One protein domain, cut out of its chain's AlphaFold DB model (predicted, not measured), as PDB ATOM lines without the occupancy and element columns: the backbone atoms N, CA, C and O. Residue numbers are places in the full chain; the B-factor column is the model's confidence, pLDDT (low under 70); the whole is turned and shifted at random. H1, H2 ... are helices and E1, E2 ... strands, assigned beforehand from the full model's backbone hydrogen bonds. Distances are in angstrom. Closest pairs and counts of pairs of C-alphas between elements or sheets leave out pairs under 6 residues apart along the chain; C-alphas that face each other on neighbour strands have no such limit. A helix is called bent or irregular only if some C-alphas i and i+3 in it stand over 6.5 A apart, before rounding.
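What this domain is: This is residues 6 to 70 of the 76 residues of an uncharacterized protein of Rhodospirillaceae bacterium (UniProt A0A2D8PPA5). A twisted two-stranded hairpin, E1 and E2, with the very short helix H2 near one end and the last stretch folding back beside E2, makes a small head. A long, thin link, residues 19 to 30, joins it to the irregular helix H1, which is set well off from E2 and H2. The 65 printed residues hold two named helices and two named strands, in the order H1, E1, E2, H2, with under half of the residues in these elements; the class is mixed, helices and strands. The whole is only just extended, close to loose, with a radius of gyration of the C-alphas of 16.5 A, and elongated, spanning 43 by 27 by 20 A.

How they stand to each other: E1, residues 31 to 36, and E2, residues 39 to 45, form an antiparallel hairpin at 149 degrees. N 34 and O 41 are 2.9 A apart and N 41 and O 34 2.8 A, within hydrogen-bond range. Residues 40 to 41 of E2 also pair, antiparallel, with residues 61 to 62. H2, residues 50 to 53, comes closest to E2 at the C-alphas of Val 45 and Arg 52, 6.2 A apart. H1, residues 6 to 18, is apart from E2 and H2. In H1, 5 of 9 O i to N i+4 pairs are within hydrogen-bond range; H2 is too short for such a pair.

Where its parts are: E1 is 15.9 A long and E2 17.3 A, ending at C-alpha 45, (116.812, -20.599, -16.572). H1 begins at C-alpha 6, (114.667, -55.535, -18.104), and is 20.2 A long; it is irregular, with C-alphas 10 and 13 7.8 A apart. H2 measures 5.1 A.

The domain as a whole: The two C-alphas farthest apart, those of Ser 17 and Glu 37, are 45.7 A apart. The link from H1 to E1 is long; those from E1 to E2 and from E2 to H2 are tight. The printed part has no cut, and no printed residue is under 70 in pLDDT.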
ATOM      1  N   ASP A   6     115.090 -55.483 -19.505       92.19
ATOM      2  CA  ASP A   6     114.667 -55.535 -18.104       92.19
ATOM      3  C   ASP A   6     114.165 -54.175 -17.586       92.19
ATOM      4  O   ASP A   6     113.379 -54.128 -16.645       92.19
ATOM      5  N   GLU A   7     114.567 -53.068 -18.223       89.75
ATOM      6  CA  GLU A   7     114.087 -51.714 -17.910       89.75
ATOM      7  C   GLU A   7     112.795 -51.370 -18.670       89.75
ATOM      8  O   GLU A   7     111.986 -50.566 -18.202       89.75
ATOM      9  N   LEU A   8     112.584 -51.963 -19.852       90.38
ATOM     10  CA  LEU A   8     111.405 -51.705 -20.683       90.38
ATOM     11  C   LEU A   8     110.194 -52.532 -20.243       90.38
ATOM     12  O   LEU A   8     109.091 -51.994 -20.153       90.38
ATOM     13  N   LEU A   9     110.395 -53.830 -19.990       92.19
ATOM     14  CA  LEU A   9     109.316 -54.768 -19.666       92.19
ATOM     15  C   LEU A   9     108.398 -54.278 -18.532       92.19
ATOM     16  O   LEU A   9     107.184 -54.363 -18.711       92.19
ATOM     17  N   PRO A  10     108.904 -53.691 -17.427       91.62
ATOM     18  CA  PRO A  10     108.050 -53.232 -16.333       91.62
ATOM     19  C   PRO A  10     107.048 -52.129 -16.701       91.62
ATOM     20  O   PRO A  10     106.074 -51.950 -15.980       91.62
ATOM     21  N   ILE A  11     107.281 -51.369 -17.780       91.88
ATOM     22  CA  ILE A  11     106.419 -50.243 -18.190       91.88
ATOM     23  C   ILE A  11     105.718 -50.471 -19.536       91.88
ATOM     24  O   ILE A  11     104.984 -49.599 -19.998       91.88
ATOM     25  N   PHE A  12     105.954 -51.609 -20.193       92.56
ATOM     26  CA  PHE A  12     105.540 -51.828 -21.579       92.56
ATOM     27  C   PHE A  12     104.015 -51.840 -21.754       92.56
ATOM     28  O   PHE A  12     103.491 -51.105 -22.592       92.56
ATOM     29  N   ASP A  13     103.299 -52.604 -20.930       93.81
ATOM     30  CA  ASP A  13     101.839 -52.741 -21.038       93.81
ATOM     31  C   ASP A  13     101.111 -51.399 -20.837       93.81
ATOM     32  O   ASP A  13     100.119 -51.086 -21.503       93.81
ATOM     33  N   GLU A  14     101.634 -50.550 -19.955       92.75
ATOM     34  CA  GLU A  14     101.107 -49.207 -19.707       92.75
ATOM     35  C   GLU A  14     101.419 -48.243 -20.855       92.75
ATOM     36  O   GLU A  14     100.556 -47.476 -21.286       92.75
ATOM     37  N   LEU A  15     102.630 -48.306 -21.418       93.00
ATOM     38  CA  LEU A  15     102.965 -47.532 -22.614       93.00
ATOM     39  C   LEU A  15     102.018 -47.858 -23.775       93.00
ATOM     40  O   LEU A  15     101.577 -46.937 -24.461       93.00
ATOM     41  N   VAL A  16     101.670 -49.133 -23.967       94.81
ATOM     42  CA  VAL A  16     100.736 -49.561 -25.020       94.81
ATOM     43  C   VAL A  16      99.303 -49.106 -24.727       94.81
ATOM     44  O   VAL A  16      98.611 -48.644 -25.632       94.81
ATOM     45  N   SER A  17      98.848 -49.218 -23.478       95.00
ATOM     46  CA  SER A  17      97.448 -48.945 -23.116       95.00
ATOM     47  C   SER A  17      97.115 -47.460 -22.943       95.00
ATOM     48  O   SER A  17      96.027 -47.036 -23.330       95.00
ATOM     49  N   ILE A  18      98.022 -46.666 -22.367       93.44
ATOM     50  CA  ILE A  18      97.770 -45.260 -21.996       93.44
ATOM     51  C   ILE A  18      98.834 -44.280 -22.513       93.44
ATOM     52  O   ILE A  18      98.753 -43.082 -22.231       93.44
ATOM     53  N   GLY A  19      99.843 -44.757 -23.249       91.75
ATOM     54  CA  GLY A  19     100.887 -43.915 -23.843       91.75
ATOM     55  C   GLY A  19     101.943 -43.403 -22.856       91.75
ATOM     56  O   GLY A  19     102.752 -42.548 -23.214       91.75
ATOM     57  N   ARG A  20     101.941 -43.881 -21.605       88.31
ATOM     58  CA  ARG A  20     102.891 -43.475 -20.555       88.31
ATOM     59  C   ARG A  20     103.037 -44.561 -19.492       88.31
ATOM     60  O   ARG A  20     102.059 -45.212 -19.156       88.31
ATOM     61  N   GLY A  21     104.229 -44.702 -18.919       87.94
ATOM     62  CA  GLY A  21     104.421 -45.530 -17.723       87.94
ATOM     63  C   GLY A  21     103.885 -44.848 -16.456       87.94
ATOM     64  O   GLY A  21     103.853 -43.617 -16.368       87.94
ATOM     65  N   SER A  22     103.536 -45.638 -15.446       80.25
ATOM     66  CA  SER A  22     102.996 -45.262 -14.129       80.25
ATOM     67  C   SER A  22     104.041 -44.696 -13.171       80.25
ATOM     68  O   SER A  22     103.777 -44.471 -11.987       80.25
ATOM     69  N   ARG A  23     105.246 -44.417 -13.674       80.25
ATOM     70  CA  ARG A  23     106.331 -43.879 -12.862       80.25
ATOM     71  C   ARG A  23     105.926 -42.542 -12.252       80.25
ATOM     72  O   ARG A  23     105.321 -41.698 -12.916       80.25
ATOM     73  N   THR A  24     106.347 -42.322 -11.006       82.50
ATOM     74  CA  THR A  24     106.220 -41.024 -10.342       82.50
ATOM     75  C   THR A  24     106.692 -39.916 -11.289       82.50
ATOM     76  O   THR A  24     107.794 -40.038 -11.848       82.50
ATOM     77  N   PRO A  25     105.891 -38.849 -11.490       81.81
ATOM     78  CA  PRO A  25     106.307 -37.715 -12.296       81.81
ATOM     79  C   PRO A  25     107.697 -37.248 -11.861       81.81
ATOM     80  O   PRO A  25     107.981 -37.158 -10.668       81.81
ATOM     81  N   ARG A  26     108.580 -36.980 -12.825       84.50
ATOM     82  CA  ARG A  26     109.897 -36.378 -12.585       84.50
ATOM     83  C   ARG A  26     109.749 -34.874 -12.832       84.50
ATOM     84  O   ARG A  26     109.983 -34.443 -13.961       84.50
ATOM     85  N   PRO A  27     109.272 -34.083 -11.851       87.06
ATOM     86  CA  PRO A  27     109.096 -32.655 -12.051       87.06
ATOM     87  C   PRO A  27     110.440 -32.019 -12.386       87.06
ATOM     88  O   PRO A  27     111.470 -32.347 -11.798       87.06
ATOM     89  N   TRP A  28     110.414 -31.084 -13.327       89.88
ATOM     90  CA  TRP A  28     111.582 -30.308 -13.701       89.88
ATOM     91  C   TRP A  28     111.380 -28.856 -13.281       89.88
ATOM     92  O   TRP A  28     110.354 -28.243 -13.561       89.88
ATOM     93  N   ILE A  29     112.379 -28.305 -12.593       93.06
ATOM     94  CA  ILE A  29     112.377 -26.914 -12.141       93.06
ATOM     95  C   ILE A  29     112.707 -25.912 -13.267       93.06
ATOM     96  O   ILE A  29     112.431 -24.730 -13.113       93.06
ATOM     97  N   GLY A  30     113.241 -26.352 -14.410       95.25
ATOM     98  CA  GLY A  30     113.577 -25.487 -15.550       95.25
ATOM     99  C   GLY A  30     114.856 -24.668 -15.376       95.25
ATOM    100  O   GLY A  30     114.911 -23.525 -15.815       95.25
ATOM    101  N   ILE A  31     115.869 -25.236 -14.719       95.62
ATOM    102  CA  ILE A  31     117.229 -24.680 -14.693       95.62
ATOM    103  C   ILE A  31     118.172 -25.586 -15.482       95.62
ATOM    104  O   ILE A  31     118.001 -26.811 -15.486       95.62
ATOM    105  N   GLN A  32     119.161 -24.981 -16.129       94.94
ATOM    106  CA  GLN A  32     120.291 -25.666 -16.746       94.94
ATOM    107  C   GLN A  32     121.502 -25.505 -15.836       94.94
ATOM    108  O   GLN A  32     121.763 -24.414 -15.327       94.94
ATOM    109  N   VAL A  33     122.217 -26.605 -15.615       94.62
ATOM    110  CA  VAL A  33     123.343 -26.660 -14.688       94.62
ATOM    111  C   VAL A  33     124.531 -27.299 -15.384       94.62
ATOM    112  O   VAL A  33     124.375 -28.313 -16.062       94.62
ATOM    113  N   THR A  34     125.706 -26.720 -15.176       94.44
ATOM    114  CA  THR A  34     126.987 -27.279 -15.603       94.44
ATOM    115  C   THR A  34     127.829 -27.598 -14.377       94.44
ATOM    116  O   THR A  34     127.864 -26.831 -13.416       94.44
ATOM    117  N   GLU A  35     128.509 -28.738 -14.412       93.31
ATOM    118  CA  GLU A  35     129.479 -29.130 -13.396       93.31
ATOM    119  C   GLU A  35     130.867 -28.599 -13.775       93.31
ATOM    120  O   GLU A  35     131.366 -28.890 -14.863       93.31
ATOM    121  N   ALA A  36     131.478 -27.806 -12.895       90.69
ATOM    122  CA  ALA A  36     132.843 -27.301 -13.046       90.69
ATOM    123  C   ALA A  36     133.473 -27.094 -11.663       90.69
ATOM    124  O   ALA A  36     132.790 -26.684 -10.731       90.69
ATOM    125  N   GLU A  37     134.764 -27.400 -11.513       87.88
ATOM    126  CA  GLU A  37     135.525 -27.172 -10.266       87.88
ATOM    127  C   GLU A  37     134.878 -27.766  -8.991       87.88
ATOM    128  O   GLU A  37     135.053 -27.257  -7.886       87.88
ATOM    129  N   GLY A  38     134.122 -28.862  -9.127       87.44
ATOM    130  CA  GLY A  38     133.410 -29.499  -8.010       87.44
ATOM    131  C   GLY A  38     132.133 -28.776  -7.565       87.44
ATOM    132  O   GLY A  38     131.567 -29.125  -6.523       87.44
ATOM    133  N   TRP A  39     131.674 -27.801  -8.352       90.69
ATOM    134  CA  TRP A  39     130.456 -27.031  -8.141       90.69
ATOM    135  C   TRP A  39     129.475 -27.187  -9.299       90.69
ATOM    136  O   TRP A  39     129.824 -27.520 -10.431       90.69
ATOM    137  N   LEU A  40     128.211 -26.921  -8.983       94.06
ATOM    138  CA  LEU A  40     127.098 -26.949  -9.916       94.06
ATOM    139  C   LEU A  40     126.671 -25.514 -10.222       94.06
ATOM    140  O   LEU A  40     126.002 -24.877  -9.409       94.06
ATOM    141  N   TYR A  41     127.056 -25.007 -11.389       95.56
ATOM    142  CA  TYR A  41     126.754 -23.646 -11.827       95.56
ATOM    143  C   TYR A  41     125.470 -23.601 -12.637       95.56
ATOM    144  O   TYR A  41     125.307 -24.362 -13.589       95.56
ATOM    145  N   VAL A  42     124.579 -22.672 -12.305       96.12
ATOM    146  CA  VAL A  42     123.396 -22.379 -13.115       96.12
ATOM    147  C   VAL A  42     123.843 -21.621 -14.360       96.12
ATOM    148  O   VAL A  42     124.352 -20.505 -14.273       96.12
ATOM    149  N   THR A  43     123.649 -22.223 -15.526       96.69
ATOM    150  CA  THR A  43     124.024 -21.637 -16.823       96.69
ATOM    151  C   THR A  43     122.836 -21.045 -17.566       96.69
ATOM    152  O   THR A  43     123.011 -20.214 -18.453       96.69
ATOM    153  N   GLY A  44     121.619 -21.424 -17.184       96.38
ATOM    154  CA  GLY A  44     120.400 -20.932 -17.804       96.38
ATOM    155  C   GLY A  44     119.167 -21.224 -16.962       96.38
ATOM    156  O   GLY A  44     119.165 -22.111 -16.104       96.38
ATOM    157  N   VAL A  45     118.119 -20.444 -17.210       97.06
ATOM    158  CA  VAL A  45     116.812 -20.599 -16.572       97.06
ATOM    159  C   VAL A  45     115.744 -20.447 -17.643       97.06
ATOM    160  O   VAL A  45     115.643 -19.399 -18.285       97.06
ATOM    161  N   THR A  46     114.943 -21.492 -17.826       96.75
ATOM    162  CA  THR A  46     113.832 -21.505 -18.777       96.75
ATOM    163  C   THR A  46     112.784 -20.471 -18.368       96.75
ATOM    164  O   THR A  46     112.400 -20.380 -17.197       96.75
ATOM    165  N   ASN A  47     112.297 -19.690 -19.334       93.50
ATOM    166  CA  ASN A  47     111.206 -18.745 -19.101       93.50
ATOM    167  C   ASN A  47     109.930 -19.485 -18.668       93.50
ATOM    168  O   ASN A  47     109.708 -20.631 -19.050       93.50
ATOM    169  N   ASP A  48     109.135 -18.850 -17.808       92.69
ATOM    170  CA  ASP A  48     107.885 -19.388 -17.242       92.69
ATOM    171  C   ASP A  48     108.004 -20.703 -16.441       92.69
ATOM    172  O   ASP A  48     107.006 -21.252 -15.959       92.69
ATOM    173  N   ALA A  49     109.223 -21.189 -16.191       94.38
ATOM    174  CA  ALA A  49     109.464 -22.347 -15.342       94.38
ATOM    175  C   ALA A  49     109.461 -21.994 -13.845       94.38
ATOM    176  O   ALA A  49     109.611 -20.839 -13.432       94.38
ATOM    177  N   SER A  50     109.332 -23.018 -12.998       95.12
ATOM    178  CA  SER A  50     109.368 -22.851 -11.537       95.12
ATOM    179  C   SER A  50     110.677 -22.229 -11.047       95.12
ATOM    180  O   SER A  50     110.652 -21.459 -10.094       95.12
ATOM    181  N   GLY A  51     111.795 -22.491 -11.725       95.00
ATOM    182  CA  GLY A  51     113.106 -21.925 -11.424       95.00
ATOM    183  C   GLY A  51     113.130 -20.408 -11.576       95.00
ATOM    184  O   GLY A  51     113.622 -19.711 -10.693       95.00
ATOM    185  N   ARG A  52     112.496 -19.864 -12.621       95.31
ATOM    186  CA  ARG A  52     112.370 -18.410 -12.779       95.31
ATOM    187  C   ARG A  52     111.533 -17.795 -11.655       95.31
ATOM    188  O   ARG A  52     111.935 -16.794 -11.071       95.31
ATOM    189  N   ARG A  53     110.399 -18.417 -11.302       95.50
ATOM    190  CA  ARG A  53     109.552 -17.967 -10.176       95.50
ATOM    191  C   ARG A  53     110.284 -18.025  -8.834       95.50
ATOM    192  O   ARG A  53     110.100 -17.144  -8.002       95.50
ATOM    193  N   ALA A  54     111.135 -19.031  -8.654       95.12
ATOM    194  CA  ALA A  54     111.997 -19.198  -7.489       95.12
ATOM    195  C   ALA A  54     113.274 -18.336  -7.537       95.12
ATOM    196  O   ALA A  54     114.114 -18.463  -6.651       95.12
ATOM    197  N   ARG A  55     113.406 -17.438  -8.528       94.38
ATOM    198  CA  ARG A  55     114.524 -16.492  -8.679       94.38
ATOM    199  C   ARG A  55     115.889 -17.162  -8.827       94.38
ATOM    200  O   ARG A  55     116.898 -16.626  -8.377       94.38
ATOM    201  N   PHE A  56     115.931 -18.328  -9.467       95.88
ATOM    202  CA  PHE A  56     117.193 -18.827  -9.997       95.88
ATOM    203  C   PHE A  56     117.683 -17.872 -11.082       95.88
ATOM    204  O   PHE A  56     116.888 -17.386 -11.885       95.88
ATOM    205  N   GLU A  57     118.992 -17.649 -11.120       95.31
ATOM    206  CA  GLU A  57     119.636 -16.790 -12.108       95.31
ATOM    207  C   GLU A  57     120.926 -17.445 -12.624       95.31
ATOM    208  O   GLU A  57     121.600 -18.158 -11.865       95.31
ATOM    209  N   PRO A  58     121.289 -17.220 -13.901       96.06
ATOM    210  CA  PRO A  58     122.595 -17.604 -14.420       96.06
ATOM    211  C   PRO A  58     123.736 -17.024 -13.571       96.06
ATOM    212  O   PRO A  58     123.663 -15.886 -13.108       96.06
ATOM    213  N   GLY A  59     124.792 -17.810 -13.366       94.12
ATOM    214  CA  GLY A  59     125.913 -17.464 -12.482       94.12
ATOM    215  C   GLY A  59     125.704 -17.869 -11.018       94.12
ATOM    216  O   GLY A  59     126.651 -17.820 -10.233       94.12
ATOM    217  N   GLY A  60     124.502 -18.320 -10.643       94.81
ATOM    218  CA  GLY A  60     124.255 -18.931  -9.339       94.81
ATOM    219  C   GLY A  60     124.946 -20.291  -9.174       94.81
ATOM    220  O   GLY A  60     125.268 -20.965 -10.153       94.81
ATOM    221  N   ILE A  61     125.128 -20.718  -7.921       94.62
ATOM    222  CA  ILE A  61     125.702 -22.023  -7.562       94.62
ATOM    223  C   ILE A  61     124.670 -22.832  -6.775       94.62
ATOM    224  O   ILE A  61     124.081 -22.342  -5.809       94.62
ATOM    225  N   VAL A  62     124.472 -24.091  -7.161       93.50
ATOM    226  CA  VAL A  62     123.639 -25.046  -6.423       93.50
ATOM    227  C   VAL A  62     124.486 -25.718  -5.343       93.50
ATOM    228  O   VAL A  62     125.396 -26.483  -5.647       93.50
ATOM    229  N   LEU A  63     124.168 -25.449  -4.074       92.69
ATOM    230  CA  LEU A  63     124.887 -26.012  -2.922       92.69
ATOM    231  C   LEU A  63     124.265 -27.325  -2.421       92.69
ATOM    232  O   LEU A  63     124.972 -28.263  -2.045       92.69
ATOM    233  N   SER A  64     122.933 -27.398  -2.387       91.19
ATOM    234  CA  SER A  64     122.197 -28.534  -1.835       91.19
ATOM    235  C   SER A  64     120.813 -28.697  -2.462       91.19
ATOM    236  O   SER A  64     120.257 -27.768  -3.046       91.19
ATOM    237  N   LEU A  65     120.263 -29.906  -2.335       88.75
ATOM    238  CA  LEU A  65     118.884 -30.257  -2.670       88.75
ATOM    239  C   LEU A  65     118.317 -31.075  -1.509       88.75
ATOM    240  O   LEU A  65     118.968 -32.025  -1.076       88.75
ATOM    241  N   ASP A  66     117.142 -30.711  -0.994       89.50
ATOM    242  CA  ASP A  66     116.520 -31.345   0.183       89.50
ATOM    243  C   ASP A  66     117.476 -31.449   1.384       89.50
ATOM    244  O   ASP A  66     117.653 -32.511   1.980       89.50
ATOM    245  N   ALA A  67     118.165 -30.343   1.685       90.12
ATOM    246  CA  ALA A  67     119.205 -30.246   2.716       90.12
ATOM    247  C   ALA A  67     120.410 -31.196   2.534       90.12
ATOM    248  O   ALA A  67     121.280 -31.265   3.402       90.12
ATOM    249  N   LYS A  68     120.521 -31.893   1.396       90.88
ATOM    250  CA  LYS A  68     121.660 -32.760   1.069       90.88
ATOM    251  C   LYS A  68     122.625 -32.031   0.131       90.88
ATOM    252  O   LYS A  68     122.188 -31.583  -0.932       90.88
ATOM    253  N   PRO A  69     123.920 -31.915   0.477       88.94
ATOM    254  CA  PRO A  69     124.916 -31.296  -0.392       88.94
ATOM    255  C   PRO A  69     124.973 -31.958  -1.770       88.94
ATOM    256  O   PRO A  69     124.891 -33.186  -1.878       88.94
ATOM    257  N   ARG A  70     125.145 -31.157  -2.824       87.06
ATOM    258  CA  ARG A  70     125.287 -31.644  -4.203       87.06
ATOM    259  C   ARG A  70     126.579 -31.121  -4.815       87.06
ATOM    260  O   ARG A  70     126.863 -29.936  -4.740       87.06
TER     261      ARG A  70